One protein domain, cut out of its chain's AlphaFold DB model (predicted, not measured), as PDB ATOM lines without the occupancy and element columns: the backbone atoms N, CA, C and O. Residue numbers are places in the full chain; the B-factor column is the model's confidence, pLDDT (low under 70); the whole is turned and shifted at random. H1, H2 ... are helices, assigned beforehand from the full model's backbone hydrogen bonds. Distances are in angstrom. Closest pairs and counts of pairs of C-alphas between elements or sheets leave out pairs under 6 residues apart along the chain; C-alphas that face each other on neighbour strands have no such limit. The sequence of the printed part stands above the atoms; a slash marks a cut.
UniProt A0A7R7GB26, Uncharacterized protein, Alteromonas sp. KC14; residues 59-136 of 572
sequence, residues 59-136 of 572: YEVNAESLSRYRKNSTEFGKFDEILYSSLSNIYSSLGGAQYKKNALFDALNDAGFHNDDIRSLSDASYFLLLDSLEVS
ATOM      1  N   TYR A  59      93.652 108.255  99.703       96.69
ATOM      2  CA  TYR A  59      93.538 107.711 101.047       96.69
ATOM      3  C   TYR A  59      92.401 106.707 101.085       96.69
ATOM      4  O   TYR A  59      91.359 106.947 100.485       96.69
ATOM      5  N   GLU A  60      92.574 105.607 101.796       95.38
ATOM      6  CA  GLU A  60      91.559 104.561 101.871       95.38
ATOM      7  C   GLU A  60      91.366 104.119 103.310       95.38
ATOM      8  O   GLU A  60      92.330 103.885 104.044       95.38
ATOM      9  N   VAL A  61      90.103 103.995 103.707       94.62
ATOM     10  CA  VAL A  61      89.719 103.490 105.023       94.62
ATOM     11  C   VAL A  61      89.189 102.072 104.841       94.62
ATOM     12  O   VAL A  61      88.061 101.868 104.397       94.62
ATOM     13  N   ASN A  62      90.040 101.093 105.138       93.50
ATOM     14  CA  ASN A  62      89.761  99.669 105.021       93.50
ATOM     15  C   ASN A  62      90.361  98.906 106.215       93.50
ATOM     16  O   ASN A  62      91.025  99.491 107.074       93.50
ATOM     17  N   ALA A  63      90.140  97.592 106.282       92.94
ATOM     18  CA  ALA A  63      90.643  96.774 107.385       92.94
ATOM     19  C   ALA A  63      92.171  96.884 107.574       92.94
ATOM     20  O   ALA A  63      92.654  96.965 108.707       92.94
ATOM     21  N   GLU A  64      92.939  96.932 106.482       93.56
ATOM     22  CA  GLU A  64      94.396  97.042 106.550       93.56
ATOM     23  C   GLU A  64      94.848  98.426 107.018       93.56
ATOM     24  O   GLU A  64      95.741  98.526 107.859       93.56
ATOM     25  N   SER A  65      94.251  99.503 106.502       94.81
ATOM     26  CA  SER A  65      94.628 100.870 106.867       94.81
ATOM     27  C   SER A  65      94.231 101.213 108.301       94.81
ATOM     28  O   SER A  65      95.020 101.843 109.006       94.81
ATOM     29  N   LEU A  66      93.096 100.697 108.783       94.62
ATOM     30  CA  LEU A  66      92.697 100.754 110.193       94.62
ATOM     31  C   LEU A  66      93.672  99.989 111.093       94.62
ATOM     32  O   LEU A  66      94.086 100.506 112.134       94.62
ATOM     33  N   SER A  67      94.074  98.779 110.691       95.12
ATOM     34  CA  SER A  67      95.067  97.985 111.423       95.12
ATOM     35  C   SER A  67      96.414  98.711 111.503       95.12
ATOM     36  O   SER A  67      96.987  98.832 112.590       95.12
ATOM     37  N   ARG A  68      96.884  99.277 110.381       94.69
ATOM     38  CA  ARG A  68      98.108 100.092 110.328       94.69
ATOM     39  C   ARG A  68      98.013 101.325 111.216       94.69
ATOM     40  O   ARG A  68      98.939 101.577 111.984       94.69
ATOM     41  N   TYR A  69      96.919 102.081 111.127       96.06
ATOM     42  CA  TYR A  69      96.708 103.263 111.960       96.06
ATOM     43  C   TYR A  69      96.738 102.892 113.442       96.06
ATOM     44  O   TYR A  69      97.523 103.476 114.185       96.06
ATOM     45  N   ARG A  70      95.970 101.877 113.867       96.50
ATOM     46  CA  ARG A  70      95.964 101.388 115.255       96.50
ATOM     47  C   ARG A  70      97.366 101.004 115.712       96.50
ATOM     48  O   ARG A  70      97.822 101.511 116.728       96.50
ATOM     49  N   LYS A  71      98.066 100.160 114.948       94.75
ATOM     50  CA  LYS A  71      99.425  99.718 115.284       94.75
ATOM     51  C   LYS A  71     100.370 100.907 115.482       94.75
ATOM     52  O   LYS A  71     100.954 101.037 116.553       94.75
ATOM     53  N   ASN A  72     100.494 101.773 114.476       92.38
ATOM     54  CA  ASN A  72     101.468 102.863 114.495       92.38
ATOM     55  C   ASN A  72     101.126 103.892 115.580       92.38
ATOM     56  O   ASN A  72     101.995 104.342 116.316       92.38
ATOM     57  N   SER A  73      99.853 104.260 115.714       93.69
ATOM     58  CA  SER A  73      99.434 105.237 116.723       93.69
ATOM     59  C   SER A  73      99.580 104.704 118.149       93.69
ATOM     60  O   SER A  73      99.984 105.466 119.024       93.69
ATOM     61  N   THR A  74      99.335 103.412 118.398       93.69
ATOM     62  CA  THR A  74      99.636 102.790 119.697       93.69
ATOM     63  C   THR A  74     101.141 102.776 119.968       93.69
ATOM     64  O   THR A  74     101.553 103.163 121.058       93.69
ATOM     65  N   GLU A  75     101.962 102.395 118.985       91.38
ATOM     66  CA  GLU A  75     103.427 102.348 119.111       91.38
ATOM     67  C   GLU A  75     104.027 103.702 119.521       91.38
ATOM     68  O   GLU A  75     104.929 103.751 120.356       91.38
ATOM     69  N   PHE A  76     103.490 104.808 118.997       88.06
ATOM     70  CA  PHE A  76     103.985 106.159 119.286       88.06
ATOM     71  C   PHE A  76     103.187 106.916 120.360       88.06
ATOM     72  O   PHE A  76     103.407 108.115 120.546       88.06
ATOM     73  N   GLY A  77     102.258 106.259 121.064       89.38
ATOM     74  CA  GLY A  77     101.440 106.900 122.103       89.38
ATOM     75  C   GLY A  77     100.560 108.042 121.574       89.38
ATOM     76  O   GLY A  77     100.349 109.037 122.262       89.38
ATOM     77  N   LYS A  78     100.094 107.927 120.326       90.81
ATOM     78  CA  LYS A  78      99.234 108.891 119.610       90.81
ATOM     79  C   LYS A  78      97.867 108.309 119.236       90.81
ATOM     80  O   LYS A  78      97.205 108.844 118.351       90.81
ATOM     81  N   PHE A  79      97.476 107.185 119.836       92.81
ATOM     82  CA  PHE A  79      96.185 106.555 119.561       92.81
ATOM     83  C   PHE A  79      95.044 107.429 120.081       92.81
ATOM     84  O   PHE A  79      95.054 107.835 121.240       92.81
ATOM     85  N   ASP A  80      94.074 107.688 119.211       93.44
ATOM     86  CA  ASP A  80      92.868 108.445 119.517       93.44
ATOM     87  C   ASP A  80      91.650 107.543 119.276       93.44
ATOM     88  O   ASP A  80      91.409 107.068 118.161       93.44
ATOM     89  N   GLU A  81      90.913 107.253 120.350       93.75
ATOM     90  CA  GLU A  81      89.758 106.351 120.318       93.75
ATOM     91  C   GLU A  81      88.600 106.911 119.489       93.75
ATOM     92  O   GLU A  81      87.930 106.151 118.782       93.75
ATOM     93  N   ILE A  82      88.382 108.228 119.533       94.44
ATOM     94  CA  ILE A  82      87.287 108.900 118.826       94.44
ATOM     95  C   ILE A  82      87.584 108.890 117.326       94.44
ATOM     96  O   ILE A  82      86.731 108.497 116.524       94.44
ATOM     97  N   LEU A  83      88.814 109.233 116.942       95.81
ATOM     98  CA  LEU A  83      89.275 109.167 115.560       95.81
ATOM     99  C   LEU A  83      89.216 107.731 115.025       95.81
ATOM    100  O   LEU A  83      88.692 107.503 113.934       95.81
ATOM    101  N   TYR A  84      89.687 106.742 115.791       96.19
ATOM    102  CA  TYR A  84      89.614 105.336 115.381       96.19
ATOM    103  C   TYR A  84      88.170 104.861 115.181       96.19
ATOM    104  O   TYR A  84      87.872 104.156 114.210       96.19
ATOM    105  N   SER A  85      87.270 105.232 116.096       95.56
ATOM    106  CA  SER A  85      85.840 104.923 116.002       95.56
ATOM    107  C   SER A  85      85.227 105.544 114.744       95.56
ATOM    108  O   SER A  85      84.586 104.849 113.955       95.56
ATOM    109  N   SER A  86      85.534 106.814 114.478       95.31
ATOM    110  CA  SER A  86      85.061 107.543 113.296       95.31
ATOM    111  C   SER A  86      85.556 106.902 111.996       95.31
ATOM    112  O   SER A  86      84.766 106.639 111.090       95.31
ATOM    113  N   LEU A  87      86.838 106.528 111.922       94.81
ATOM    114  CA  LEU A  87      87.383 105.776 110.787       94.81
ATOM    115  C   LEU A  87      86.704 104.404 110.622       94.81
ATOM    116  O   LEU A  87      86.417 103.975 109.504       94.81
ATOM    117  N   SER A  88      86.400 103.714 111.721       93.81
ATOM    118  CA  SER A  88      85.693 102.426 111.681       93.81
ATOM    119  C   SER A  88      84.253 102.575 111.162       93.81
ATOM    120  O   SER A  88      83.775 101.714 110.414       93.81
ATOM    121  N   ASN A  89      83.585 103.686 111.486       92.56
ATOM    122  CA  ASN A  89      82.256 104.028 110.972       92.56
ATOM    123  C   ASN A  89      82.286 104.326 109.465       92.56
ATOM    124  O   ASN A  89      81.427 103.835 108.725       92.56
ATOM    125  N   ILE A  90      83.302 105.053 108.983       91.00
ATOM    126  CA  ILE A  90      83.521 105.288 107.543       91.00
ATOM    127  C   ILE A  90      83.691 103.957 106.806       91.00
ATOM    128  O   ILE A  90      83.035 103.714 105.792       91.00
ATOM    129  N   TYR A  91      84.537 103.062 107.325       91.44
ATOM    130  CA  TYR A  91      84.750 101.752 106.708       91.44
ATOM    131  C   TYR A  91      83.454 100.934 106.618       91.44
ATOM    132  O   TYR A  91      83.149 100.375 105.564       91.44
ATOM    133  N   SER A  92      82.671 100.911 107.700       86.56
ATOM    134  CA  SER A  92      81.429 100.132 107.790       86.56
ATOM    135  C   SER A  92      80.316 100.646 106.868       86.56
ATOM    136  O   SER A  92      79.468  99.863 106.447       86.56
ATOM    137  N   SER A  93      80.308 101.944 106.553       79.00
ATOM    138  CA  SER A  93      79.262 102.589 105.745       79.00
ATOM    139  C   SER A  93      79.577 102.644 104.247       79.00
ATOM    140  O   SER A  93      78.655 102.554 103.437       79.00
ATOM    141  N   LEU A  94      80.853 102.780 103.865       72.38
ATOM    142  CA  LEU A  94      81.254 103.105 102.486       72.38
ATOM    143  C   LEU A  94      82.168 102.061 101.822       72.38
ATOM    144  O   LEU A  94      82.473 102.191 100.639       72.38
ATOM    145  N   GLY A  95      82.591 101.016 102.543       66.06
ATOM    146  CA  GLY A  95      83.179  99.812 101.944       66.06
ATOM    147  C   GLY A  95      84.500 100.011 101.188       66.06
ATOM    148  O   GLY A  95      84.618  99.573 100.048       66.06
ATOM    149  N   GLY A  96      85.511 100.631 101.810       73.56
ATOM    150  CA  GLY A  96      86.872 100.698 101.245       73.56
ATOM    151  C   GLY A  96      87.044 101.674 100.074       73.56
ATOM    152  O   GLY A  96      87.952 101.517  99.262       73.56
ATOM    153  N   ALA A  97      86.178 102.682  99.953       83.19
ATOM    154  CA  ALA A  97      86.332 103.720  98.939       83.19
ATOM    155  C   ALA A  97      87.650 104.507  99.102       83.19
ATOM    156  O   ALA A  97      88.154 104.706 100.211       83.19
ATOM    157  N   GLN A  98      88.183 104.989  97.976       90.75
ATOM    158  CA  GLN A  98      89.360 105.855  97.943       90.75
ATOM    159  C   GLN A  98      88.954 107.327  97.892       90.75
ATOM    160  O   GLN A  98      88.117 107.742  97.090       90.75
ATOM    161  N   TYR A  99      89.612 108.132  98.716       93.75
ATOM    162  CA  TYR A  99      89.321 109.540  98.927       93.75
ATOM    163  C   TYR A  99      90.508 110.408  98.523       93.75
ATOM    164  O   TYR A  99      91.669 110.085  98.778       93.75
ATOM    165  N   LYS A 100      90.212 111.584  97.968       95.50
ATOM    166  CA  LYS A 100      91.152 112.713  98.031       95.50
ATOM    167  C   LYS A 100      91.160 113.261  99.457       95.50
ATOM    168  O   LYS A 100      90.181 113.103 100.176       95.50
ATOM    169  N   LYS A 101      92.220 113.979  99.839       93.88
ATOM    170  CA  LYS A 101      92.387 114.517 101.202       93.88
ATOM    171  C   LYS A 101      91.148 115.253 101.738       93.88
ATOM    172  O   LYS A 101      90.689 114.934 102.823       93.88
ATOM    173  N   ASN A 102      90.596 116.201 100.975       94.12
ATOM    174  CA  ASN A 102      89.431 116.967 101.434       94.12
ATOM    175  C   ASN A 102      88.195 116.072 101.593       94.12
ATOM    176  O   ASN A 102      87.538 116.146 102.615       94.12
ATOM    177  N   ALA A 103      87.961 115.146 100.656       94.50
ATOM    178  CA  ALA A 103      86.851 114.197 100.749       94.50
ATOM    179  C   ALA A 103      86.995 113.221 101.933       94.50
ATOM    180  O   ALA A 103      85.996 112.795 102.497       94.50
ATOM    181  N   LEU A 104      88.228 112.872 102.328       94.88
ATOM    182  CA  LEU A 104      88.478 112.112 103.557       94.88
ATOM    183  C   LEU A 104      88.083 112.928 104.795       94.88
ATOM    184  O   LEU A 104      87.516 112.375 105.730       94.88
ATOM    185  N   PHE A 105      88.399 114.223 104.816       94.81
ATOM    186  CA  PHE A 105      88.039 115.101 105.933       94.81
ATOM    187  C   PHE A 105      86.533 115.354 105.994       94.81
ATOM    188  O   PHE A 105      85.971 115.318 107.082       94.81
ATOM    189  N   ASP A 106      85.872 115.495 104.844       94.00
ATOM    190  CA  ASP A 106      84.410 115.555 104.767       94.00
ATOM    191  C   ASP A 106      83.788 114.263 105.330       94.00
ATOM    192  O   ASP A 106      82.910 114.321 106.185       94.00
ATOM    193  N   ALA A 107      84.320 113.091 104.957       93.56
ATOM    194  CA  ALA A 107      83.859 111.807 105.490       93.56
ATOM    195  C   ALA A 107      84.105 111.647 107.004       93.56
ATOM    196  O   ALA A 107      83.292 111.037 107.697       93.56
ATOM    197  N   LEU A 108      85.212 112.181 107.535       94.81
ATOM    198  CA  LEU A 108      85.478 112.224 108.981       94.81
ATOM    199  C   LEU A 108      84.482 113.123 109.709       94.81
ATOM    200  O   LEU A 108      83.949 112.718 110.742       94.81
ATOM    201  N   ASN A 109      84.189 114.290 109.141       93.94
ATOM    202  CA  ASN A 109      83.207 115.220 109.677       93.94
ATOM    203  C   ASN A 109      81.806 114.585 109.714       93.94
ATOM    204  O   ASN A 109      81.144 114.627 110.748       93.94
ATOM    205  N   ASP A 110      81.399 113.905 108.641       92.69
ATOM    206  CA  ASP A 110      80.130 113.167 108.578       92.69
ATOM    207  C   ASP A 110      80.077 111.994 109.577       92.69
ATOM    208  O   ASP A 110      79.004 111.624 110.058       92.69
ATOM    209  N   ALA A 111      81.234 111.421 109.925       92.81
ATOM    210  CA  ALA A 111      81.372 110.359 110.921       92.81
ATOM    211  C   ALA A 111      81.499 110.868 112.373       92.81
ATOM    212  O   ALA A 111      81.626 110.046 113.285       92.81
ATOM    213  N   GLY A 112      81.436 112.187 112.595       92.50
ATOM    214  CA  GLY A 112      81.446 112.819 113.918       92.50
ATOM    215  C   GLY A 112      82.813 113.291 114.423       92.50
ATOM    216  O   GLY A 112      82.898 113.714 115.573       92.50
ATOM    217  N   PHE A 113      83.862 113.243 113.592       95.06
ATOM    218  CA  PHE A 113      85.180 113.820 113.883       95.06
ATOM    219  C   PHE A 113      85.348 115.117 113.090       95.06
ATOM    220  O   PHE A 113      85.734 115.112 111.917       95.06
ATOM    221  N   HIS A 114      84.977 116.232 113.710       92.75
ATOM    222  CA  HIS A 114      84.775 117.503 113.028       92.75
ATOM    223  C   HIS A 114      86.102 118.168 112.651       92.75
ATOM    224  O   HIS A 114      87.182 117.828 113.135       92.75
ATOM    225  N   ASN A 115      86.026 119.185 111.792       88.62
ATOM    226  CA  ASN A 115      87.209 119.937 111.366       88.62
ATOM    227  C   ASN A 115      87.994 120.554 112.538       88.62
ATOM    228  O   ASN A 115      89.217 120.639 112.455       88.62
ATOM    229  N   ASP A 116      87.325 120.952 113.624       87.62
ATOM    230  CA  ASP A 116      87.991 121.485 114.820       87.62
ATOM    231  C   ASP A 116      88.765 120.394 115.576       87.62
ATOM    232  O   ASP A 116      89.897 120.631 116.001       87.62
ATOM    233  N   ASP A 117      88.234 119.169 115.625       91.25
ATOM    234  CA  ASP A 117      88.939 118.007 116.174       91.25
ATOM    235  C   ASP A 117      90.207 117.722 115.353       91.25
ATOM    236  O   ASP A 117      91.301 117.597 115.907       91.25
ATOM    237  N   ILE A 118      90.103 117.730 114.015       87.75
ATOM    238  CA  ILE A 118      91.250 117.552 113.103       87.75
ATOM    239  C   ILE A 118      92.302 118.651 113.304       87.75
ATOM    240  O   ILE A 118      93.503 118.358 113.290       87.75
ATOM    241  N   ARG A 119      91.882 119.910 113.476       85.38
ATOM    242  CA  ARG A 119      92.792 121.040 113.735       85.38
ATOM    243  C   ARG A 119      93.518 120.882 115.067       85.38
ATOM    244  O   ARG A 119      94.720 121.126 115.108       85.38
ATOM    245  N   SER A 120      92.826 120.398 116.098       86.75
ATOM    246  CA  SER A 120      93.386 120.181 117.438       86.75
ATOM    247  C   SER A 120      94.412 119.040 117.518       86.75
ATOM    248  O   SER A 120      95.185 118.958 118.476       86.75
ATOM    249  N   LEU A 121      94.468 118.159 116.509       86.88
ATOM    250  CA  LEU A 121      95.456 117.082 116.458       86.88
ATOM    251  C   LEU A 121      96.880 117.638 116.416       86.88
ATOM    252  O   LEU A 121      97.237 118.397 115.510       86.88
ATOM    253  N   SER A 122      97.742 117.115 117.293       86.81
ATOM    254  CA  SER A 122      99.190 117.340 117.204       86.81
ATOM    255  C   SER A 122      99.742 116.987 115.814       86.81
ATOM    256  O   SER A 122      99.180 116.147 115.104       86.81
ATOM    257  N   ASP A 123     100.872 117.583 115.423       84.94
ATOM    258  CA  ASP A 123     101.556 117.276 114.152       84.94
ATOM    259  C   ASP A 123     101.820 115.786 113.969       84.94
ATOM    260  O   ASP A 123     101.521 115.225 112.912       84.94
ATOM    261  N   ALA A 124     102.274 115.116 115.026       89.19
ATOM    262  CA  ALA A 124     102.473 113.675 115.012       89.19
ATOM    263  C   ALA A 124     101.167 112.915 114.718       89.19
ATOM    264  O   ALA A 124     101.149 112.083 113.815       89.19
ATOM    265  N   SER A 125     100.074 113.215 115.427       91.69
ATOM    266  CA  SER A 125      98.788 112.518 115.246       91.69
ATOM    267  C   SER A 125      98.184 112.758 113.860       91.69
ATOM    268  O   SER A 125      97.703 111.824 113.218       91.69
ATOM    269  N   TYR A 126      98.245 113.998 113.372       92.38
ATOM    270  CA  TYR A 126      97.716 114.384 112.066       92.38
ATOM    271  C   TYR A 126      98.449 113.701 110.909       92.38
ATOM    272  O   TYR A 126      97.820 113.150 110.002       92.38
ATOM    273  N   PHE A 127      99.785 113.711 110.922       92.81
ATOM    274  CA  PHE A 127     100.551 113.066 109.856       92.81
ATOM    275  C   PHE A 127     100.501 111.545 109.954       92.81
ATOM    276  O   PHE A 127     100.455 110.893 108.915       92.81
ATOM    277  N   LEU A 128     100.413 110.980 111.161       95.06
ATOM    278  CA  LEU A 128     100.196 109.548 111.341       95.06
ATOM    279  C   LEU A 128      98.857 109.109 110.733       95.06
ATOM    280  O   LEU A 128      98.834 108.129 109.991       95.06
ATOM    281  N   LEU A 129      97.771 109.861 110.958       95.44
ATOM    282  CA  LEU A 129      96.478 109.628 110.302       95.44
ATOM    283  C   LEU A 129      96.630 109.575 108.776       95.44
ATOM    284  O   LEU A 129      96.247 108.589 108.147       95.44
ATOM    285  N   LEU A 130      97.201 110.617 108.171       96.06
ATOM    286  CA  LEU A 130      97.320 110.691 106.714       96.06
ATOM    287  C   LEU A 130      98.233 109.596 106.147       96.06
ATOM    288  O   LEU A 130      97.874 108.946 105.167       96.06
ATOM    289  N   ASP A 131      99.395 109.366 106.755       96.25
ATOM    290  CA  ASP A 131     100.397 108.433 106.241       96.25
ATOM    291  C   ASP A 131      99.953 106.960 106.387       96.25
ATOM    292  O   ASP A 131     100.242 106.132 105.517       96.25
ATOM    293  N   SER A 132      99.188 106.622 107.434       95.69
ATOM    294  CA  SER A 132      98.601 105.281 107.610       95.69
ATOM    295  C   SER A 132      97.521 104.957 106.571       95.69
ATOM    296  O   SER A 132      97.389 103.793 106.156       95.69
ATOM    297  N   LEU A 133      96.764 105.972 106.146       96.44
ATOM    298  CA  LEU A 133      95.658 105.839 105.197       96.44
ATOM    299  C   LEU A 133      96.083 106.021 103.731       96.44
ATOM    300  O   LEU A 133      95.346 105.594 102.845       96.44
ATOM    301  N   GLU A 134      97.241 106.628 103.451       96.81
ATOM    302  CA  GLU A 134      97.701 106.872 102.076       96.81
ATOM    303  C   GLU A 134      97.923 105.558 101.304       96.81
ATOM    304  O   GLU A 134      98.545 104.603 101.789       96.81
ATOM    305  N   VAL A 135      97.433 105.515 100.067       94.25
ATOM    306  CA  VAL A 135      97.457 104.333  99.200       94.25
ATOM    307  C   VAL A 135      98.572 104.432  98.161       94.25
ATOM    308  O   VAL A 135      98.804 105.487  97.563       94.25
ATOM    309  N   SER A 136      99.235 103.299  97.905       93.38
ATOM    310  CA  SER A 136     100.144 103.169  96.767       93.38
ATOM    311  C   SER A 136      99.334 103.123  95.476       93.38
ATOM    312  O   SER A 136      98.490 102.252  95.294       93.38
TER     313      SER A 136
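What this domain is: This is residues 59 to 136 of the 572 residues of an uncharacterized protein of Alteromonas sp. KC14 (UniProt A0A7R7GB26). H1 runs along one side of a compact, rounded body, antiparallel to both H2 and H5; H3 crosses H2, and short H4, far from H1, loosely bridges H3 and H5. The printed part has 78 residues with five named helices, H1 to H5 in order, and no named strand: all helix. The radius of gyration of the C-alphas is 11.1 A; the spans are 28 by 26 by 20 A.

How they stand to each other: Start at H1, residues 63 to 75, in a helical hairpin with H2, residues 81 to 94, at a shallow tilt of 7 degrees; their closest C-alphas, Leu 66 and Leu 87, are 7.3 A apart. H2 touches H3, residues 101 to 110, with residues 86 to 90 alone, about perpendicular at 81 degrees; look at C-alphas 86 and 108, the closest, 6.4 A apart. H4, residues 115 to 120, is close but not clearly touching H3, closest C-alphas 109 and 115 at 6.4 A. H5, residues 123 to 133, touches H1, closest C-alphas 69 and 132 at 5.2 A. Every O i to N i+4 pair in the five helices is within hydrogen-bond range.

Where its parts are: Find C-alpha 63 at (90.643, 96.774, 107.385), where H1 begins its 18.2 A. H2 spans 20.0 A, and H5 ends at C-alpha 133, (95.658, 105.839, 105.197).

The domain as a whole: The printed part has no cut and no long link; only Gly 95 has pLDDT under 70.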